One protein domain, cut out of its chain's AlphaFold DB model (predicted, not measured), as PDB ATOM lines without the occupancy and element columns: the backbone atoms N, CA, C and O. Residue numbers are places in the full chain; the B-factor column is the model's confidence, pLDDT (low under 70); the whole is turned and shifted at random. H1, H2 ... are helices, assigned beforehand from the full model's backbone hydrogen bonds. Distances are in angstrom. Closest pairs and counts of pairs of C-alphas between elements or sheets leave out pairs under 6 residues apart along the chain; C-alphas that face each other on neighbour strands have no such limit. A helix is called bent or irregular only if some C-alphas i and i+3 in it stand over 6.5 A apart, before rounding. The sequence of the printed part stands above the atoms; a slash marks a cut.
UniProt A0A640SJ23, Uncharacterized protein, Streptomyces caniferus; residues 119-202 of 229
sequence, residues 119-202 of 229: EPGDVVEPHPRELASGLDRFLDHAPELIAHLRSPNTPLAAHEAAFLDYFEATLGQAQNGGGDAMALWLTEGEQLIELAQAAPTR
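What this domain is: This is residues 119 to 202 of the 229 residues of an uncharacterized protein of Streptomyces caniferus (UniProt A0A640SJ23). Three helices, H1, H2 and H3, make an up-and-down bundle, each helix running against the one before it; the three cross at steep tilts, H3 is the longest by residues, with 22, and the unnamed stretch 119 to 128 leads into H1 at one end. The printed part has 84 residues, all helix in class, in the order H1, H2, H3. It is compact, with a radius of gyration of the C-alphas of 13.5 A, yet elongated, 41 by 23 by 20 A.

Where its parts are: Find C-alpha 181 at (-22.845, 13.403, 48.527); from there H3 runs 29.2 A to residue 202, irregular, with C-alphas 187 and 190 7.1 A apart and a kink of 52 degrees near residue 188. H2 covers residues 158 to 175, 25.7 A. H1, residues 129 to 149, begins at (-14.713, 25.486, 51.915) and spans 29.9 A; it is irregular, C-alphas 140 and 143 being 7.0 A apart, with a kink of 36 degrees near residue 143.

How they stand to each other: H3 touches H1, closest at the C-alphas of Leu 149 and Ala 196, 6.4 A, the same way at a steep tilt of 39 degrees. H2 and H3, a helical hairpin, touch closest at the C-alphas of Ala 174 and Ala 181, 5.0 A, opposite ways at a steep 40 degrees. H1 and H2, also a hairpin, touch at a steep 43 degrees, opposite ways, H1 with residues 139 to 146 alone; the closest C-alphas, of Ile 146 and Leu 164, are 7.1 A apart. In H2 every O i to N i+4 pair is within hydrogen-bond range; in H1 15 of 17 are, in H3 13 of 18.

The domain as a whole: The farthest C-alphas, of Val 124 and Asn 153, are 41.1 A apart. The printed part has no cut; the link H2 to H3 is tight, H1 to H2 short. Residues 120 to 121 and 201 to 202 have pLDDT under 70.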
ATOM      1  N   GLU A 119     -12.752  18.869  38.089       73.25
ATOM      2  CA  GLU A 119     -12.993  17.661  37.302       73.25
ATOM      3  C   GLU A 119     -13.619  16.567  38.194       73.25
ATOM      4  O   GLU A 119     -13.155  16.352  39.326       73.25
ATOM      5  N   PRO A 120     -14.644  15.837  37.716       64.38
ATOM      6  CA  PRO A 120     -15.222  14.713  38.443       64.38
ATOM      7  C   PRO A 120     -14.152  13.669  38.808       64.38
ATOM      8  O   PRO A 120     -13.562  13.028  37.941       64.38
ATOM      9  N   GLY A 121     -13.907  13.487  40.109       65.75
ATOM     10  CA  GLY A 121     -12.914  12.542  40.639       65.75
ATOM     11  C   GLY A 121     -11.573  13.151  41.072       65.75
ATOM     12  O   GLY A 121     -10.809  12.461  41.745       65.75
ATOM     13  N   ASP A 122     -11.320  14.433  40.784       72.25
ATOM     14  CA  ASP A 122     -10.123  15.163  41.246       72.25
ATOM     15  C   ASP A 122     -10.375  15.989  42.526       72.25
ATOM     16  O   ASP A 122      -9.507  16.726  43.003       72.25
ATOM     17  N   VAL A 123     -11.561  15.856  43.126       75.69
ATOM     18  CA  VAL A 123     -11.910  16.540  44.373       75.69
ATOM     19  C   VAL A 123     -11.239  15.838  45.559       75.69
ATOM     20  O   VAL A 123     -11.712  14.826  46.068       75.69
ATOM     21  N   VAL A 124     -10.115  16.388  46.016       76.19
ATOM     22  CA  VAL A 124      -9.353  15.852  47.155       76.19
ATOM     23  C   VAL A 124     -10.013  16.234  48.487       76.19
ATOM     24  O   VAL A 124     -10.492  17.357  48.654       76.19
ATOM     25  N   GLU A 125     -10.005  15.317  49.458       77.81
ATOM     26  CA  GLU A 125     -10.379  15.615  50.843       77.81
ATOM     27  C   GLU A 125      -9.208  16.239  51.638       77.81
ATOM     28  O   GLU A 125      -8.071  15.761  51.544       77.81
ATOM     29  N   PRO A 126      -9.457  17.256  52.487       81.00
ATOM     30  CA  PRO A 126     -10.747  17.901  52.731       81.00
ATOM     31  C   PRO A 126     -11.150  18.831  51.580       81.00
ATOM     32  O   PRO A 126     -10.311  19.546  51.030       81.00
ATOM     33  N   HIS A 127     -12.445  18.848  51.259       83.56
ATOM     34  CA  HIS A 127     -12.977  19.709  50.208       83.56
ATOM     35  C   HIS A 127     -12.707  21.193  50.501       83.56
ATOM     36  O   HIS A 127     -12.775  21.617  51.664       83.56
ATOM     37  N   PRO A 128     -12.429  22.008  49.467       88.56
ATOM     38  CA  PRO A 128     -12.408  23.461  49.594       88.56
ATOM     39  C   PRO A 128     -13.693  23.973  50.252       88.56
ATOM     40  O   PRO A 128     -14.775  23.440  50.010       88.56
ATOM     41  N   ARG A 129     -13.584  25.004  51.099       88.31
ATOM     42  CA  ARG A 129     -14.713  25.486  51.915       88.31
ATOM     43  C   ARG A 129     -15.889  25.914  51.048       88.31
ATOM     44  O   ARG A 129     -17.030  25.641  51.398       88.31
ATOM     45  N   GLU A 130     -15.600  26.600  49.955       87.88
ATOM     46  CA  GLU A 130     -16.584  27.093  48.999       87.88
ATOM     47  C   GLU A 130     -17.340  25.927  48.348       87.88
ATOM     48  O   GLU A 130     -18.564  25.961  48.289       87.88
ATOM     49  N   LEU A 131     -16.628  24.854  47.980       90.19
ATOM     50  CA  LEU A 131     -17.222  23.640  47.418       90.19
ATOM     51  C   LEU A 131     -18.096  22.900  48.435       90.19
ATOM     52  O   LEU A 131     -19.213  22.508  48.116       90.19
ATOM     53  N   ALA A 132     -17.616  22.759  49.672       90.31
ATOM     54  CA  ALA A 132     -18.411  22.185  50.756       90.31
ATOM     55  C   ALA A 132     -19.668  23.023  51.046       90.31
ATOM     56  O   ALA A 132     -20.729  22.467  51.286       90.31
ATOM     57  N   SER A 133     -19.564  24.353  50.962       89.94
ATOM     58  CA  SER A 133     -20.695  25.252  51.220       89.94
ATOM     59  C   SER A 133     -21.744  25.194  50.105       89.94
ATOM     60  O   SER A 133     -22.930  25.285  50.398       89.94
ATOM     61  N   GLY A 134     -21.322  25.046  48.842       90.81
ATOM     62  CA  GLY A 134     -22.232  24.800  47.716       90.81
ATOM     63  C   GLY A 134     -22.935  23.445  47.831       90.81
ATOM     64  O   GLY A 134     -24.147  23.368  47.652       90.81
ATOM     65  N   LEU A 135     -22.203  22.396  48.231       91.69
ATOM     66  CA  LEU A 135     -22.800  21.092  48.516       91.69
ATOM     67  C   LEU A 135     -23.833  21.182  49.648       91.69
ATOM     68  O   LEU A 135     -24.935  20.669  49.489       91.69
ATOM     69  N   ASP A 136     -23.507  21.841  50.764       90.50
ATOM     70  CA  ASP A 136     -24.432  22.006  51.892       90.50
ATOM     71  C   ASP A 136     -25.730  22.700  51.441       90.50
ATOM     72  O   ASP A 136     -26.818  22.183  51.692       90.50
ATOM     73  N   ARG A 137     -25.630  23.800  50.677       89.56
ATOM     74  CA  ARG A 137     -26.804  24.488  50.107       89.56
ATOM     75  C   ARG A 137     -27.610  23.593  49.171       89.56
ATOM     76  O   ARG A 137     -28.835  23.553  49.255       89.56
ATOM     77  N   PHE A 138     -26.945  22.843  48.293       91.88
ATOM     78  CA  PHE A 138     -27.629  21.897  47.414       91.88
ATOM     79  C   PHE A 138     -28.391  20.830  48.211       91.88
ATOM     80  O   PHE A 138     -29.544  20.536  47.898       91.88
ATOM     81  N   LEU A 139     -27.768  20.258  49.244       91.81
ATOM     82  CA  LEU A 139     -28.387  19.236  50.090       91.81
ATOM     83  C   LEU A 139     -29.563  19.780  50.907       91.81
ATOM     84  O   LEU A 139     -30.518  19.032  51.133       91.81
ATOM     85  N   ASP A 140     -29.503  21.047  51.317       88.69
ATOM     86  CA  ASP A 140     -30.604  21.740  51.988       88.69
ATOM     87  C   ASP A 140     -31.793  21.961  51.034       88.69
ATOM     88  O   ASP A 140     -32.943  21.724  51.414       88.69
ATOM     89  N   HIS A 141     -31.535  22.324  49.771       88.00
ATOM     90  CA  HIS A 141     -32.586  22.654  48.793       88.00
ATOM     91  C   HIS A 141     -33.150  21.440  48.036       88.00
ATOM     92  O   HIS A 141     -34.315  21.444  47.627       88.00
ATOM     93  N   ALA A 142     -32.362  20.377  47.841       92.12
ATOM     94  CA  ALA A 142     -32.746  19.216  47.032       92.12
ATOM     95  C   ALA A 142     -34.075  18.548  47.457       92.12
ATOM     96  O   ALA A 142     -34.868  18.219  46.568       92.12
ATOM     97  N   PRO A 143     -34.395  18.372  48.758       91.56
ATOM     98  CA  PRO A 143     -35.683  17.818  49.179       91.56
ATOM     99  C   PRO A 143     -36.886  18.629  48.684       91.56
ATOM    100  O   PRO A 143     -37.908  18.056  48.300       91.56
ATOM    101  N   GLU A 144     -36.772  19.955  48.649       88.06
ATOM    102  CA  GLU A 144     -37.842  20.823  48.166       88.06
ATOM    103  C   GLU A 144     -37.987  20.770  46.646       88.06
ATOM    104  O   GLU A 144     -39.113  20.733  46.139       88.06
ATOM    105  N   LEU A 145     -36.866  20.692  45.918       91.06
ATOM    106  CA  LEU A 145     -36.869  20.467  44.470       91.06
ATOM    107  C   LEU A 145     -37.594  19.161  44.120       91.06
ATOM    108  O   LEU A 145     -38.479  19.141  43.259       91.06
ATOM    109  N   ILE A 146     -37.290  18.084  44.849       93.12
ATOM    110  CA  ILE A 146     -37.959  16.787  44.696       93.12
ATOM    111  C   ILE A 146     -39.451  16.912  45.028       93.12
ATOM    112  O   ILE A 146     -40.291  16.464  44.245       93.12
ATOM    113  N   ALA A 147     -39.810  17.548  46.146       91.25
ATOM    114  CA  ALA A 147     -41.208  17.726  46.542       91.25
ATOM    115  C   ALA A 147     -42.019  18.508  45.491       91.25
ATOM    116  O   ALA A 147     -43.150  18.125  45.175       91.25
ATOM    117  N   HIS A 148     -41.436  19.556  44.899       89.00
ATOM    118  CA  HIS A 148     -42.057  20.312  43.810       89.00
ATOM    119  C   HIS A 148     -42.296  19.437  42.570       89.00
ATOM    120  O   HIS A 148     -43.382  19.463  41.982       89.00
ATOM    121  N   LEU A 149     -41.313  18.617  42.190       91.12
ATOM    122  CA  LEU A 149     -41.427  17.698  41.054       91.12
ATOM    123  C   LEU A 149     -42.454  16.584  41.282       91.12
ATOM    124  O   LEU A 149     -43.112  16.153  40.338       91.12
ATOM    125  N   ARG A 150     -42.632  16.141  42.530       90.94
ATOM    126  CA  ARG A 150     -43.633  15.133  42.923       90.94
ATOM    127  C   ARG A 150     -45.036  15.702  43.117       90.94
ATOM    128  O   ARG A 150     -45.975  14.935  43.342       90.94
ATOM    129  N   SER A 151     -45.196  17.023  43.048       87.69
ATOM    130  CA  SER A 151     -46.502  17.667  43.136       87.69
ATOM    131  C   SER A 151     -47.450  17.101  42.071       87.69
ATOM    132  O   SER A 151     -47.044  16.929  40.920       87.69
ATOM    133  N   PRO A 152     -48.738  16.864  42.388       82.38
ATOM    134  CA  PRO A 152     -49.711  16.351  41.419       82.38
ATOM    135  C   PRO A 152     -49.891  17.258  40.191       82.38
ATOM    136  O   PRO A 152     -50.420  16.815  39.172       82.38
ATOM    137  N   ASN A 153     -49.450  18.515  40.273       79.25
ATOM    138  CA  ASN A 153     -49.502  19.469  39.171       79.25
ATOM    139  C   ASN A 153     -48.339  19.310  38.175       79.25
ATOM    140  O   ASN A 153     -48.390  19.897  37.096       79.25
ATOM    141  N   THR A 154     -47.322  18.510  38.497       81.88
ATOM    142  CA  THR A 154     -46.130  18.313  37.669       81.88
ATOM    143  C   THR A 154     -46.150  16.898  37.082       81.88
ATOM    144  O   THR A 154     -45.746  15.944  37.744       81.88
ATOM    145  N   PRO A 155     -46.657  16.702  35.848       84.62
ATOM    146  CA  PRO A 155     -46.674  15.378  35.242       84.62
ATOM    147  C   PRO A 155     -45.241  14.911  34.951       84.62
ATOM    148  O   PRO A 155     -44.484  15.593  34.256       84.62
ATOM    149  N   LEU A 156     -44.903  13.725  35.461       88.44
ATOM    150  CA  LEU A 156     -43.612  13.070  35.265       88.44
ATOM    151  C   LEU A 156     -43.750  11.860  34.341       88.44
ATOM    152  O   LEU A 156     -44.676  11.050  34.472       88.44
ATOM    153  N   ALA A 157     -42.802  11.704  33.422       90.75
ATOM    154  CA  ALA A 157     -42.636  10.470  32.671       90.75
ATOM    155  C   ALA A 157     -42.075   9.358  33.576       90.75
ATOM    156  O   ALA A 157     -41.415   9.614  34.580       90.75
ATOM    157  N   ALA A 158     -42.290   8.094  33.199       92.12
ATOM    158  CA  ALA A 158     -41.875   6.948  34.014       92.12
ATOM    159  C   ALA A 158     -40.363   6.919  34.321       92.12
ATOM    160  O   ALA A 158     -39.968   6.509  35.406       92.12
ATOM    161  N   HIS A 159     -39.522   7.365  33.380       92.69
ATOM    162  CA  HIS A 159     -38.072   7.432  33.584       92.69
ATOM    163  C   HIS A 159     -37.666   8.566  34.536       92.69
ATOM    164  O   HIS A 159     -36.740   8.388  35.315       92.69
ATOM    165  N   GLU A 160     -38.377   9.696  34.521       93.44
ATOM    166  CA  GLU A 160     -38.141  10.817  35.441       93.44
ATOM    167  C   GLU A 160     -38.553  10.432  36.863       93.44
ATOM    168  O   GLU A 160     -37.815  10.677  37.808       93.44
ATOM    169  N   ALA A 161     -39.693   9.750  37.015       94.00
ATOM    170  CA  ALA A 161     -40.120   9.220  38.308       94.00
ATOM    171  C   ALA A 161     -39.103   8.214  38.876       94.00
ATOM    172  O   ALA A 161     -38.764   8.297  40.052       94.00
ATOM    173  N   ALA A 162     -38.576   7.314  38.035       95.25
ATOM    174  CA  ALA A 162     -37.546   6.359  38.439       95.25
ATOM    175  C   ALA A 162     -36.215   7.040  38.804       95.25
ATOM    176  O   ALA A 162     -35.564   6.627  39.761       95.25
ATOM    177  N   PHE A 163     -35.822   8.087  38.068       96.19
ATOM    178  CA  PHE A 163     -34.668   8.913  38.422       96.19
ATOM    179  C   PHE A 163     -34.860   9.568  39.791       96.19
ATOM    180  O   PHE A 163     -33.979   9.457  40.634       96.19
ATOM    181  N   LEU A 164     -36.021  10.179  40.050       96.38
ATOM    182  CA  LEU A 164     -36.296  10.793  41.350       96.38
ATOM    183  C   LEU A 164     -36.298   9.764  42.487       96.38
ATOM    184  O   LEU A 164     -35.780  10.070  43.554       96.38
ATOM    185  N   ASP A 165     -36.821   8.549  42.271       95.88
ATOM    186  CA  ASP A 165     -36.766   7.472  43.273       95.88
ATOM    187  C   ASP A 165     -35.306   7.103  43.614       95.88
ATOM    188  O   ASP A 165     -34.957   6.921  44.782       95.88
ATOM    189  N   TYR A 166     -34.441   7.008  42.597       95.00
ATOM    190  CA  TYR A 166     -33.007   6.750  42.766       95.00
ATOM    191  C   TYR A 166     -32.285   7.907  43.465       95.00
ATOM    192  O   TYR A 166     -31.526   7.683  44.414       95.00
ATOM    193  N   PHE A 167     -32.530   9.136  43.012       95.69
ATOM    194  CA  PHE A 167     -31.895  10.335  43.540       95.69
ATOM    195  C   PHE A 167     -32.257  10.528  45.014       95.69
ATOM    196  O   PHE A 167     -31.374  10.693  45.849       95.69
ATOM    197  N   GLU A 168     -33.542  10.418  45.358       95.06
ATOM    198  CA  GLU A 168     -34.050  10.550  46.727       95.06
ATOM    199  C   GLU A 168     -33.470   9.475  47.663       95.06
ATOM    200  O   GLU A 168     -33.044   9.780  48.779       95.06
ATOM    201  N   ALA A 169     -33.368   8.224  47.199       93.69
ATOM    202  CA  ALA A 169     -32.741   7.155  47.974       93.69
ATOM    203  C   ALA A 169     -31.247   7.420  48.232       93.69
ATOM    204  O   ALA A 169     -30.764   7.204  49.348       93.69
ATOM    205  N   THR A 170     -30.522   7.901  47.220       93.19
ATOM    206  CA  THR A 170     -29.080   8.180  47.316       93.19
ATOM    207  C   THR A 170     -28.810   9.420  48.169       93.19
ATOM    208  O   THR A 170     -27.926   9.392  49.025       93.19
ATOM    209  N   LEU A 171     -29.631  10.464  48.025       92.88
ATOM    210  CA  LEU A 171     -29.620  11.660  48.870       92.88
ATOM    211  C   LEU A 171     -29.832  11.289  50.342       92.88
ATOM    212  O   LEU A 171     -29.061  11.704  51.205       92.88
ATOM    213  N   GLY A 172     -30.818  10.431  50.625       91.88
ATOM    214  CA  GLY A 172     -31.061   9.928  51.974       91.88
ATOM    215  C   GLY A 172     -29.869   9.153  52.547       91.88
ATOM    216  O   GLY A 172     -29.565   9.279  53.731       91.88
ATOM    217  N   GLN A 173     -29.146   8.373  51.739       90.50
ATOM    218  CA  GLN A 173     -27.917   7.704  52.192       90.50
ATOM    219  C   GLN A 173     -26.789   8.701  52.471       90.50
ATOM    220  O   GLN A 173     -26.132   8.595  53.509       90.50
ATOM    221  N   ALA A 174     -26.592   9.672  51.580       87.69
ATOM    222  CA  ALA A 174     -25.586  10.722  51.700       87.69
ATOM    223  C   ALA A 174     -25.782  11.566  52.975       87.69
ATOM    224  O   ALA A 174     -24.850  11.709  53.766       87.69
ATOM    225  N   GLN A 175     -27.011  12.015  53.249       84.81
ATOM    226  CA  GLN A 175     -27.355  12.779  54.460       84.81
ATOM    227  C   GLN A 175     -27.146  11.983  55.762       84.81
ATOM    228  O   GLN A 175     -26.866  12.558  56.812       84.81
ATOM    229  N   ASN A 176     -27.240  10.651  55.705       86.00
ATOM    230  CA  ASN A 176     -26.995   9.761  56.845       86.00
ATOM    231  C   ASN A 176     -25.529   9.281  56.947       86.00
ATOM    232  O   ASN A 176     -25.234   8.375  57.730       86.00
ATOM    233  N   GLY A 177     -24.608   9.857  56.163       77.56
ATOM    234  CA  GLY A 177     -23.175   9.527  56.176       77.56
ATOM    235  C   GLY A 177     -22.811   8.200  55.499       77.56
ATOM    236  O   GLY A 177     -21.711   7.688  55.701       77.56
ATOM    237  N   GLY A 178     -23.737   7.616  54.731       72.50
ATOM    238  CA  GLY A 178     -23.586   6.321  54.062       72.50
ATOM    239  C   GLY A 178     -23.337   6.389  52.551       72.50
ATOM    240  O   GLY A 178     -23.313   5.337  51.919       72.50
ATOM    241  N   GLY A 179     -23.173   7.582  51.969       80.56
ATOM    242  CA  GLY A 179     -22.988   7.788  50.528       80.56
ATOM    243  C   GLY A 179     -22.079   8.976  50.203       80.56
ATOM    244  O   GLY A 179     -21.785   9.791  51.074       80.56
ATOM    245  N   ASP A 180     -21.641   9.061  48.946       88.44
ATOM    246  CA  ASP A 180     -20.812  10.159  48.440       88.44
ATOM    247  C   ASP A 180     -21.709  11.296  47.922       88.44
ATOM    248  O   ASP A 180     -22.155  11.300  46.772       88.44
ATOM    249  N   ALA A 181     -22.020  12.233  48.820       90.38
ATOM    250  CA  ALA A 181     -22.845  13.403  48.527       90.38
ATOM    251  C   ALA A 181     -22.228  14.289  47.433       90.38
ATOM    252  O   ALA A 181     -22.952  14.852  46.613       90.38
ATOM    253  N   MET A 182     -20.896  14.389  47.421       90.81
ATOM    254  CA  MET A 182     -20.157  15.203  46.465       90.81
ATOM    255  C   MET A 182     -20.272  14.613  45.063       90.81
ATOM    256  O   MET A 182     -20.614  15.327  44.124       90.81
ATOM    257  N   ALA A 183     -20.055  13.302  44.926       90.00
ATOM    258  CA  ALA A 183     -20.250  12.621  43.653       90.00
ATOM    259  C   ALA A 183     -21.699  12.751  43.173       90.00
ATOM    260  O   ALA A 183     -21.909  13.168  42.039       90.00
ATOM    261  N   LEU A 184     -22.687  12.481  44.039       92.06
ATOM    262  CA  LEU A 184     -24.108  12.617  43.692       92.06
ATOM    263  C   LEU A 184     -24.433  14.016  43.150       92.06
ATOM    264  O   LEU A 184     -25.082  14.135  42.112       92.06
ATOM    265  N   TRP A 185     -23.985  15.063  43.844       93.50
ATOM    266  CA  TRP A 185     -24.218  16.444  43.430       93.50
ATOM    267  C   TRP A 185     -23.561  16.753  42.080       93.50
ATOM    268  O   TRP A 185     -24.241  17.228  41.174       93.50
ATOM    269  N   LEU A 186     -22.279  16.417  41.907       92.06
ATOM    270  CA  LEU A 186     -21.531  16.736  40.686       92.06
ATOM    271  C   LEU A 186     -21.971  15.928  39.456       92.06
ATOM    272  O   LEU A 186     -21.826  16.428  38.340       92.06
ATOM    273  N   THR A 187     -22.473  14.699  39.633       91.25
ATOM    274  CA  THR A 187     -22.843  13.818  38.510       91.25
ATOM    275  C   THR A 187     -24.331  13.813  38.193       91.25
ATOM    276  O   THR A 187     -24.691  13.756  37.024       91.25
ATOM    277  N   GLU A 188     -25.200  13.847  39.206       93.56
ATOM    278  CA  GLU A 188     -26.655  13.711  39.029       93.56
ATOM    279  C   GLU A 188     -27.413  15.017  39.320       93.56
ATOM    280  O   GLU A 188     -28.603  15.124  39.009       93.56
ATOM    281  N   GLY A 189     -26.758  16.015  39.929       93.81
ATOM    282  CA  GLY A 189     -27.390  17.281  40.306       93.81
ATOM    283  C   GLY A 189     -27.963  18.045  39.113       93.81
ATOM    284  O   GLY A 189     -29.059  18.595  39.215       93.81
ATOM    285  N   GLU A 190     -27.282  18.001  37.965       95.25
ATOM    286  CA  GLU A 190     -27.712  18.671  36.730       95.25
ATOM    287  C   GLU A 190     -29.075  18.140  36.278       95.25
ATOM    288  O   GLU A 190     -29.998  18.914  36.040       95.25
ATOM    289  N   GLN A 191     -29.262  16.817  36.282       95.62
ATOM    290  CA  GLN A 191     -30.527  16.211  35.875       95.62
ATOM    291  C   GLN A 191     -31.686  16.593  36.813       95.62
ATOM    292  O   GLN A 191     -32.811  16.803  36.349       95.62
ATOM    293  N   LEU A 192     -31.448  16.711  38.126       96.12
ATOM    294  CA  LEU A 192     -32.471  17.195  39.063       96.12
ATOM    295  C   LEU A 192     -32.864  18.649  38.755       96.12
ATOM    296  O   LEU A 192     -34.056  18.976  38.733       96.12
ATOM    297  N   ILE A 193     -31.871  19.503  38.499       95.38
ATOM    298  CA  ILE A 193     -32.054  20.927  38.203       95.38
ATOM    299  C   ILE A 193     -32.789  21.116  36.872       95.38
ATOM    300  O   ILE A 193     -33.784  21.841  36.827       95.38
ATOM    301  N   GLU A 194     -32.399  20.405  35.814       94.62
ATOM    302  CA  GLU A 194     -33.071  20.453  34.509       94.62
ATOM    303  C   GLU A 194     -34.551  20.049  34.604       94.62
ATOM    304  O   GLU A 194     -35.430  20.697  34.020       94.62
ATOM    305  N   LEU A 195     -34.858  18.995  35.371       94.12
ATOM    306  CA  LEU A 195     -36.241  18.577  35.606       94.12
ATOM    307  C   LEU A 195     -37.040  19.673  36.316       94.12
ATOM    308  O   LEU A 195     -38.167  19.972  35.902       94.12
ATOM    309  N   ALA A 196     -36.463  20.281  37.355       92.38
ATOM    310  CA  ALA A 196     -37.087  21.365  38.110       92.38
ATOM    311  C   ALA A 196     -37.330  22.608  37.233       92.38
ATOM    312  O   ALA A 196     -38.434  23.152  37.238       92.38
ATOM    313  N   GLN A 197     -36.362  22.994  36.398       91.81
ATOM    314  CA  GLN A 197     -36.494  24.110  35.453       91.81
ATOM    315  C   GLN A 197     -37.568  23.849  34.381       91.81
ATOM    316  O   GLN A 197     -38.259  24.771  33.936       91.81
ATOM    317  N   ALA A 198     -37.761  22.593  33.968       88.69
ATOM    318  CA  ALA A 198     -38.765  22.225  32.971       88.69
ATOM    319  C   ALA A 198     -40.205  22.161  33.525       88.69
ATOM    320  O   ALA A 198     -41.160  22.183  32.737       88.69
ATOM    321  N   ALA A 199     -40.392  22.076  34.847       85.31
ATOM    322  CA  ALA A 199     -41.695  21.849  35.479       85.31
ATOM    323  C   ALA A 199     -42.766  22.925  35.166       85.31
ATOM    324  O   ALA A 199     -43.879  22.540  34.777       85.31
ATOM    325  N   PRO A 200     -42.475  24.244  35.202       78.12
ATOM    326  CA  PRO A 200     -43.473  25.282  34.907       78.12
ATOM    327  C   PRO A 200     -44.044  25.187  33.481       78.12
ATOM    328  O   PRO A 200     -45.241  25.387  33.240       78.12
ATOM    329  N   THR A 201     -43.209  24.798  32.512       69.31
ATOM    330  CA  THR A 201     -43.626  24.617  31.111       69.31
ATOM    331  C   THR A 201     -44.619  23.456  30.963       69.31
ATOM    332  O   THR A 201     -45.490  23.484  30.094       69.31
ATOM    333  N   ARG A 202     -44.559  22.451  31.843       66.56
ATOM    334  CA  ARG A 202     -45.466  21.290  31.820       66.56
ATOM    335  C   ARG A 202     -46.826  21.625  32.429       66.56
ATOM    336  O   ARG A 202     -47.853  21.224  31.880       66.56
TER     337      ARG A 202